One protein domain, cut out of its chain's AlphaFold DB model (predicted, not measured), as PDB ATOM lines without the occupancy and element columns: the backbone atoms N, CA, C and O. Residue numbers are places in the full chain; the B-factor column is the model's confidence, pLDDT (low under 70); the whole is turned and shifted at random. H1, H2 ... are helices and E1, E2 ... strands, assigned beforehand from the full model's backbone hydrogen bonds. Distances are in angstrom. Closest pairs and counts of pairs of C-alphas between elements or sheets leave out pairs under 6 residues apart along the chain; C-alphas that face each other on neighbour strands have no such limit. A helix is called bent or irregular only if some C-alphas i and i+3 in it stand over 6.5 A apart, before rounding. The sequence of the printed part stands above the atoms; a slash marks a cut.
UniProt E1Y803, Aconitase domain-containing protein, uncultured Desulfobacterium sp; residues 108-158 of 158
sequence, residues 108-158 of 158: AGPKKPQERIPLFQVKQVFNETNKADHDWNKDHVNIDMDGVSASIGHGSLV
ATOM      1  N   ALA A 108     189.877 140.529 164.942       83.00
ATOM      2  CA  ALA A 108     189.822 139.148 164.477       83.00
ATOM      3  C   ALA A 108     188.384 138.750 164.097       83.00
ATOM      4  O   ALA A 108     187.453 139.092 164.827       83.00
ATOM      5  N   GLY A 109     188.197 137.999 163.013       83.50
ATOM      6  CA  GLY A 109     186.889 137.502 162.567       83.50
ATOM      7  C   GLY A 109     186.399 138.120 161.250       83.50
ATOM      8  O   GLY A 109     187.206 138.674 160.501       83.50
ATOM      9  N   PRO A 110     185.086 138.034 160.948       77.75
ATOM     10  CA  PRO A 110     183.988 137.672 161.852       77.75
ATOM     11  C   PRO A 110     183.794 136.166 162.076       77.75
ATOM     12  O   PRO A 110     183.131 135.795 163.039       77.75
ATOM     13  N   LYS A 111     184.344 135.292 161.218       80.31
ATOM     14  CA  LYS A 111     184.055 133.843 161.269       80.31
ATOM     15  C   LYS A 111     185.225 133.017 161.789       80.31
ATOM     16  O   LYS A 111     185.004 131.981 162.411       80.31
ATOM     17  N   LYS A 112     186.464 133.452 161.538       75.88
ATOM     18  CA  LYS A 112     187.668 132.719 161.957       75.88
ATOM     19  C   LYS A 112     188.639 133.624 162.722       75.88
ATOM     20  O   LYS A 112     188.867 134.746 162.278       75.88
ATOM     21  N   PRO A 113     189.283 133.151 163.804       68.19
ATOM     22  CA  PRO A 113     190.251 133.947 164.569       68.19
ATOM     23  C   PRO A 113     191.423 134.485 163.735       68.19
ATOM     24  O   PRO A 113     191.947 135.556 164.015       68.19
ATOM     25  N   GLN A 114     191.825 133.765 162.686       70.56
ATOM     26  CA  GLN A 114     192.900 134.171 161.777       70.56
ATOM     27  C   GLN A 114     192.483 135.217 160.722       70.56
ATOM     28  O   GLN A 114     193.331 135.739 159.992       70.56
ATOM     29  N   GLU A 115     191.187 135.522 160.595       77.19
ATOM     30  CA  GLU A 115     190.717 136.605 159.729       77.19
ATOM     31  C   GLU A 115     191.021 137.942 160.394       77.19
ATOM     32  O   GLU A 115     190.609 138.198 161.517       77.19
ATOM     33  N   ARG A 116     191.765 138.802 159.699       81.12
ATOM     34  CA  ARG A 116     192.182 140.107 160.210       81.12
ATOM     35  C   ARG A 116     191.473 141.205 159.441       81.12
ATOM     36  O   ARG A 116     191.660 141.315 158.229       81.12
ATOM     37  N   ILE A 117     190.799 142.086 160.168       86.00
ATOM     38  CA  ILE A 117     190.155 143.276 159.618       86.00
ATOM     39  C   ILE A 117     190.800 144.516 160.249       86.00
ATOM     40  O   ILE A 117     190.727 144.680 161.469       86.00
ATOM     41  N   PRO A 118     191.467 145.391 159.473       89.44
ATOM     42  CA  PRO A 118     191.918 146.690 159.967       89.44
ATOM     43  C   PRO A 118     190.753 147.468 160.582       89.44
ATOM     44  O   PRO A 118     189.656 147.462 160.026       89.44
ATOM     45  N   LEU A 119     190.975 148.155 161.706       89.50
ATOM     46  CA  LEU A 119     189.883 148.754 162.484       89.50
ATOM     47  C   LEU A 119     189.013 149.712 161.646       89.50
ATOM     48  O   LEU A 119     187.790 149.702 161.760       89.50
ATOM     49  N   PHE A 120     189.629 150.465 160.731       89.75
ATOM     50  CA  PHE A 120     188.932 151.385 159.826       89.75
ATOM     51  C   PHE A 120     188.035 150.691 158.779       89.75
ATOM     52  O   PHE A 120     187.164 151.337 158.205       89.75
ATOM     53  N   GLN A 121     188.211 149.386 158.543       89.62
ATOM     54  CA  GLN A 121     187.417 148.589 157.596       89.62
ATOM     55  C   GLN A 121     186.284 147.804 158.273       89.62
ATOM     56  O   GLN A 121     185.433 147.248 157.583       89.62
ATOM     57  N   VAL A 122     186.226 147.772 159.609       90.25
ATOM     58  CA  VAL A 122     185.285 146.920 160.359       90.25
ATOM     59  C   VAL A 122     183.830 147.185 159.977       90.25
ATOM     60  O   VAL A 122     183.092 146.242 159.709       90.25
ATOM     61  N   LYS A 123     183.418 148.456 159.874       88.44
ATOM     62  CA  LYS A 123     182.041 148.820 159.492       88.44
ATOM     63  C   LYS A 123     181.663 148.278 158.112       88.44
ATOM     64  O   LYS A 123     180.543 147.813 157.917       88.44
ATOM     65  N   GLN A 124     182.587 148.361 157.158       89.12
ATOM     66  CA  GLN A 124     182.362 147.879 155.802       89.12
ATOM     67  C   GLN A 124     182.212 146.355 155.794       89.12
ATOM     68  O   GLN A 124     181.184 145.854 155.343       89.12
ATOM     69  N   VAL A 125     183.181 145.636 156.372       87.00
ATOM     70  CA  VAL A 125     183.185 144.164 156.392       87.00
ATOM     71  C   VAL A 125     181.980 143.605 157.150       87.00
ATOM     72  O   VAL A 125     181.384 142.620 156.718       87.00
ATOM     73  N   PHE A 126     181.567 144.252 158.243       86.62
ATOM     74  CA  PHE A 126     180.368 143.868 158.988       86.62
ATOM     75  C   PHE A 126     179.103 143.967 158.127       86.62
ATOM     76  O   PHE A 126     178.327 143.018 158.055       86.62
ATOM     77  N   ASN A 127     178.914 145.084 157.418       85.50
ATOM     78  CA  ASN A 127     177.751 145.278 156.550       85.50
ATOM     79  C   ASN A 127     177.733 144.310 155.359       85.50
ATOM     80  O   ASN A 127     176.666 143.842 154.969       85.50
ATOM     81  N   GLU A 128     178.896 144.020 154.773       84.69
ATOM     82  CA  GLU A 128     179.030 143.047 153.683       84.69
ATOM     83  C   GLU A 128     178.705 141.629 154.161       84.69
ATOM     84  O   GLU A 128     177.919 140.931 153.522       84.69
ATOM     85  N   THR A 129     179.237 141.231 155.320       80.88
ATOM     86  CA  THR A 129     178.977 139.909 155.909       80.88
ATOM     87  C   THR A 129     177.503 139.753 156.284       80.88
ATOM     88  O   THR A 129     176.892 138.744 155.943       80.88
ATOM     89  N   ASN A 130     176.893 140.775 156.898       75.50
ATOM     90  CA  ASN A 130     175.472 140.751 157.249       75.50
ATOM     91  C   ASN A 130     174.562 140.600 156.030       75.50
ATOM     92  O   ASN A 130     173.607 139.839 156.101       75.50
ATOM     93  N   LYS A 131     174.850 141.296 154.922       69.56
ATOM     94  CA  LYS A 131     174.079 141.165 153.674       69.56
ATOM     95  C   LYS A 131     174.234 139.788 153.028       69.56
ATOM     96  O   LYS A 131     173.307 139.319 152.378       69.56
ATOM     97  N   ALA A 132     175.410 139.173 153.161       63.75
ATOM     98  CA  ALA A 132     175.691 137.856 152.601       63.75
ATOM     99  C   ALA A 132     175.027 136.721 153.401       63.75
ATOM    100  O   ALA A 132     174.567 135.754 152.800       63.75
ATOM    101  N   ASP A 133     174.961 136.845 154.732       63.12
ATOM    102  CA  ASP A 133     174.375 135.831 155.619       63.12
ATOM    103  C   ASP A 133     172.848 136.013 155.815       63.12
ATOM    104  O   ASP A 133     172.146 135.048 156.130       63.12
ATOM    105  N   HIS A 134     172.307 137.221 155.603       58.88
ATOM    106  CA  HIS A 134     170.870 137.503 155.679       58.88
ATOM    107  C   HIS A 134     170.456 138.694 154.793       58.88
ATOM    108  O   HIS A 134     170.956 139.811 154.939       58.88
ATOM    109  N   ASP A 135     169.496 138.484 153.890       61.66
ATOM    110  CA  ASP A 135     168.921 139.563 153.079       61.66
ATOM    111  C   ASP A 135     167.776 140.243 153.840       61.66
ATOM    112  O   ASP A 135     166.602 139.933 153.653       61.66
ATOM    113  N   TRP A 136     168.129 141.181 154.717       58.56
ATOM    114  CA  TRP A 136     167.183 141.927 155.557       58.56
ATOM    115  C   TRP A 136     166.126 142.728 154.775       58.56
ATOM    116  O   TRP A 136     165.151 143.177 155.370       58.56
ATOM    117  N   ASN A 137     166.298 142.908 153.460       59.00
ATOM    118  CA  ASN A 137     165.322 143.579 152.598       59.00
ATOM    119  C   ASN A 137     164.207 142.646 152.092       59.00
ATOM    120  O   ASN A 137     163.302 143.124 151.408       59.00
ATOM    121  N   LYS A 138     164.265 141.335 152.365       57.12
ATOM    122  CA  LYS A 138     163.278 140.372 151.841       57.12
ATOM    123  C   LYS A 138     162.067 140.126 152.739       57.12
ATOM    124  O   LYS A 138     161.024 139.758 152.209       57.12
ATOM    125  N   ASP A 139     162.158 140.400 154.037       61.38
ATOM    126  CA  ASP A 139     161.109 140.035 154.995       61.38
ATOM    127  C   ASP A 139     160.339 141.268 155.488       61.38
ATOM    128  O   ASP A 139     160.474 141.710 156.629       61.38
ATOM    129  N   HIS A 140     159.521 141.839 154.602       71.25
ATOM    130  CA  HIS A 140     158.475 142.789 154.981       71.25
ATOM    131  C   HIS A 140     157.129 142.069 154.995       71.25
ATOM    132  O   HIS A 140     156.667 141.580 153.963       71.25
ATOM    133  N   VAL A 141     156.485 142.020 156.160       74.62
ATOM    134  CA  VAL A 141     155.132 141.478 156.296       74.62
ATOM    135  C   VAL A 141     154.170 142.647 156.416       74.62
ATOM    136  O   VAL A 141     154.258 143.454 157.340       74.62
ATOM    137  N   ASN A 142     153.243 142.745 155.469       78.69
ATOM    138  CA  ASN A 142     152.147 143.699 155.568       78.69
ATOM    139  C   ASN A 142     151.079 143.118 156.492       78.69
ATOM    140  O   ASN A 142     150.614 141.999 156.274       78.69
ATOM    141  N   ILE A 143     150.706 143.877 157.516       77.00
ATOM    142  CA  ILE A 143     149.691 143.503 158.495       77.00
ATOM    143  C   ILE A 143     148.580 144.544 158.429       77.00
ATOM    144  O   ILE A 143     148.848 145.745 158.393       77.00
ATOM    145  N   ASP A 144     147.339 144.073 158.395       77.12
ATOM    146  CA  ASP A 144     146.152 144.909 158.528       77.12
ATOM    147  C   ASP A 144     145.588 144.718 159.937       77.12
ATOM    148  O   ASP A 144     145.245 143.599 160.329       77.12
ATOM    149  N   MET A 145     145.548 145.801 160.712       70.12
ATOM    150  CA  MET A 145     144.872 145.847 162.005       70.12
ATOM    151  C   MET A 145     143.814 146.941 161.941       70.12
ATOM    152  O   MET A 145     144.137 148.121 161.820       70.12
ATOM    153  N   ASP A 146     142.546 146.536 162.001       70.38
ATOM    154  CA  ASP A 146     141.385 147.428 162.066       70.38
ATOM    155  C   ASP A 146     141.340 148.511 160.964       70.38
ATOM    156  O   ASP A 146     140.922 149.647 161.196       70.38
ATOM    157  N   GLY A 147     141.757 148.161 159.740       75.06
ATOM    158  CA  GLY A 147     141.734 149.050 158.573       75.06
ATOM    159  C   GLY A 147     142.975 149.932 158.426       75.06
ATOM    160  O   GLY A 147     143.029 150.770 157.522       75.06
ATOM    161  N   VAL A 148     143.980 149.752 159.289       72.19
ATOM    162  CA  VAL A 148     145.297 150.381 159.167       72.19
ATOM    163  C   VAL A 148     146.290 149.336 158.672       72.19
ATOM    164  O   VAL A 148     146.722 148.451 159.408       72.19
ATOM    165  N   SER A 149     146.682 149.462 157.405       74.12
ATOM    166  CA  SER A 149     147.757 148.654 156.835       74.12
ATOM    167  C   SER A 149     149.119 149.211 157.249       74.12
ATOM    168  O   SER A 149     149.468 150.338 156.894       74.12
ATOM    169  N   ALA A 150     149.903 148.408 157.964       75.25
ATOM    170  CA  ALA A 150     151.279 148.718 158.334       75.25
ATOM    171  C   ALA A 150     152.229 147.627 157.829       75.25
ATOM    172  O   ALA A 150     151.905 146.439 157.832       75.25
ATOM    173  N   SER A 151     153.418 148.030 157.384       77.38
ATOM    174  CA  SER A 151     154.469 147.096 156.980       77.38
ATOM    175  C   SER A 151     155.435 146.903 158.142       77.38
ATOM    176  O   SER A 151     156.080 147.861 158.569       77.38
ATOM    177  N   ILE A 152     155.522 145.678 158.660       74.12
ATOM    178  CA  ILE A 152     156.483 145.309 159.697       74.12
ATOM    179  C   ILE A 152     157.689 144.677 159.013       74.12
ATOM    180  O   ILE A 152     157.586 143.634 158.368       74.12
ATOM    181  N   GLY A 153     158.833 145.339 159.152       75.50
ATOM    182  CA  GLY A 153     160.142 144.821 158.763       75.50
ATOM    183  C   GLY A 153     161.069 144.669 159.966       75.50
ATOM    184  O   GLY A 153     160.689 144.926 161.116       75.50
ATOM    185  N   HIS A 154     162.317 144.292 159.711       58.91
ATOM    186  CA  HIS A 154     163.291 144.143 160.783       58.91
ATOM    187  C   HIS A 154     163.617 145.482 161.471       58.91
ATOM    188  O   HIS A 154     163.874 146.483 160.807       58.91
ATOM    189  N   GLY A 155     163.599 145.500 162.808       62.91
ATOM    190  CA  GLY A 155     163.785 146.719 163.609       62.91
ATOM    191  C   GLY A 155     162.514 147.546 163.843       62.91
ATOM    192  O   GLY A 155     162.593 148.604 164.464       62.91
ATOM    193  N   SER A 156     161.349 147.072 163.389       70.62
ATOM    194  CA  SER A 156     160.063 147.667 163.767       70.62
ATOM    195  C   SER A 156     159.805 147.427 165.257       70.62
ATOM    196  O   SER A 156     159.913 146.297 165.731       70.62
ATOM    197  N   LEU A 157     159.467 148.485 165.989       58.38
ATOM    198  CA  LEU A 157     158.956 148.375 167.354       58.38
ATOM    199  C   LEU A 157     157.448 148.133 167.263       58.38
ATOM    200  O   LEU A 157     156.739 148.957 166.685       58.38
ATOM    201  N   VAL A 158     157.004 146.988 167.781       60.22
ATOM    202  CA  VAL A 158     155.587 146.610 167.901       60.22
ATOM    203  C   VAL A 158     155.077 147.004 169.276       60.22
ATOM    204  O   VAL A 158     155.824 146.759 170.252       60.22
TER     205      VAL A 158
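What this domain is: This is residues 108 to 158 of the 158 residues of the protein "Aconitase domain-containing protein" of uncultured Desulfobacterium sp (UniProt E1Y803). The model is a long, thin rod with a separate structured part at each end: a looped stretch, residues 108 to 115, leading through the short strand E1 into the helix H1 at one end, and the two-stranded hairpin of E2 and E3 at the other. Residues 134 to 140 string these two parts together as a thin connector, and residues 153 to 158 turn back at the open end of the hairpin. The printed part has 51 residues, with one named helix and three named strands in the order E1, H1, E2, E3; the sheet is E2 - E3, antiparallel, and the class is mixed, helices and strands. The whole is extended, with a radius of gyration of the C-alphas of 17.0 A and spans of 53 by 18 by 14 A.

How they stand to each other: E1, residues 116 to 118, pairs with no named strand. A tight link, with 0 residues between, joins it to H1, residues 119 to 133. The closest C-alphas of E1 and H1 are those of Ile 117 and Val 125, 7.7 A apart. In H1, 9 of 11 O i to N i+4 pairs are within hydrogen-bond range. H1 is irregular: C-alphas 120 and 123 are 7.4 A apart. A short link of 7 residues joins H1 to E2, residues 141 to 145. A tight link of 2 residues joins E2 to E3, residues 148 to 152, and the two form a hairpin. These strands are antiparallel, with 151 degrees between their N-to-C directions. The C-alphas of Asn 142 and Ser 151 face each other at 4.4 A. N 143 and O 150 are within hydrogen-bond range at 2.8 A, and so are N 152 and O 141 at 2.9 A. E1 is apart from E2 and from E3, and H1 is apart from E3.

Where its parts are: E1 begins at C-alpha 116, at (192.182, 140.107, 160.210), and measures 6.6 A from first to last C-alpha. H1 measures 21.3 A and ends at C-alpha 133, at (174.375, 135.831, 155.619). E2 measures 12.5 A. E3 measures 12.3 A and ends at C-alpha 152, at (156.483, 145.309, 159.697).

The domain as a whole: The two C-alphas farthest apart are those of Gln 114 and Gly 147, at 53.4 A. Residues 130 to 135, of which 130 to 133 belong to H1, stand free, and so do residues 144 to 149. The printed part has no cut, has no long link and ends at Val 158, the chain's last residue. The mean pLDDT of the printed part is 74.8; residue 113 and residues 131 to 139, 154 to 155 and 157 to 158 are under 70.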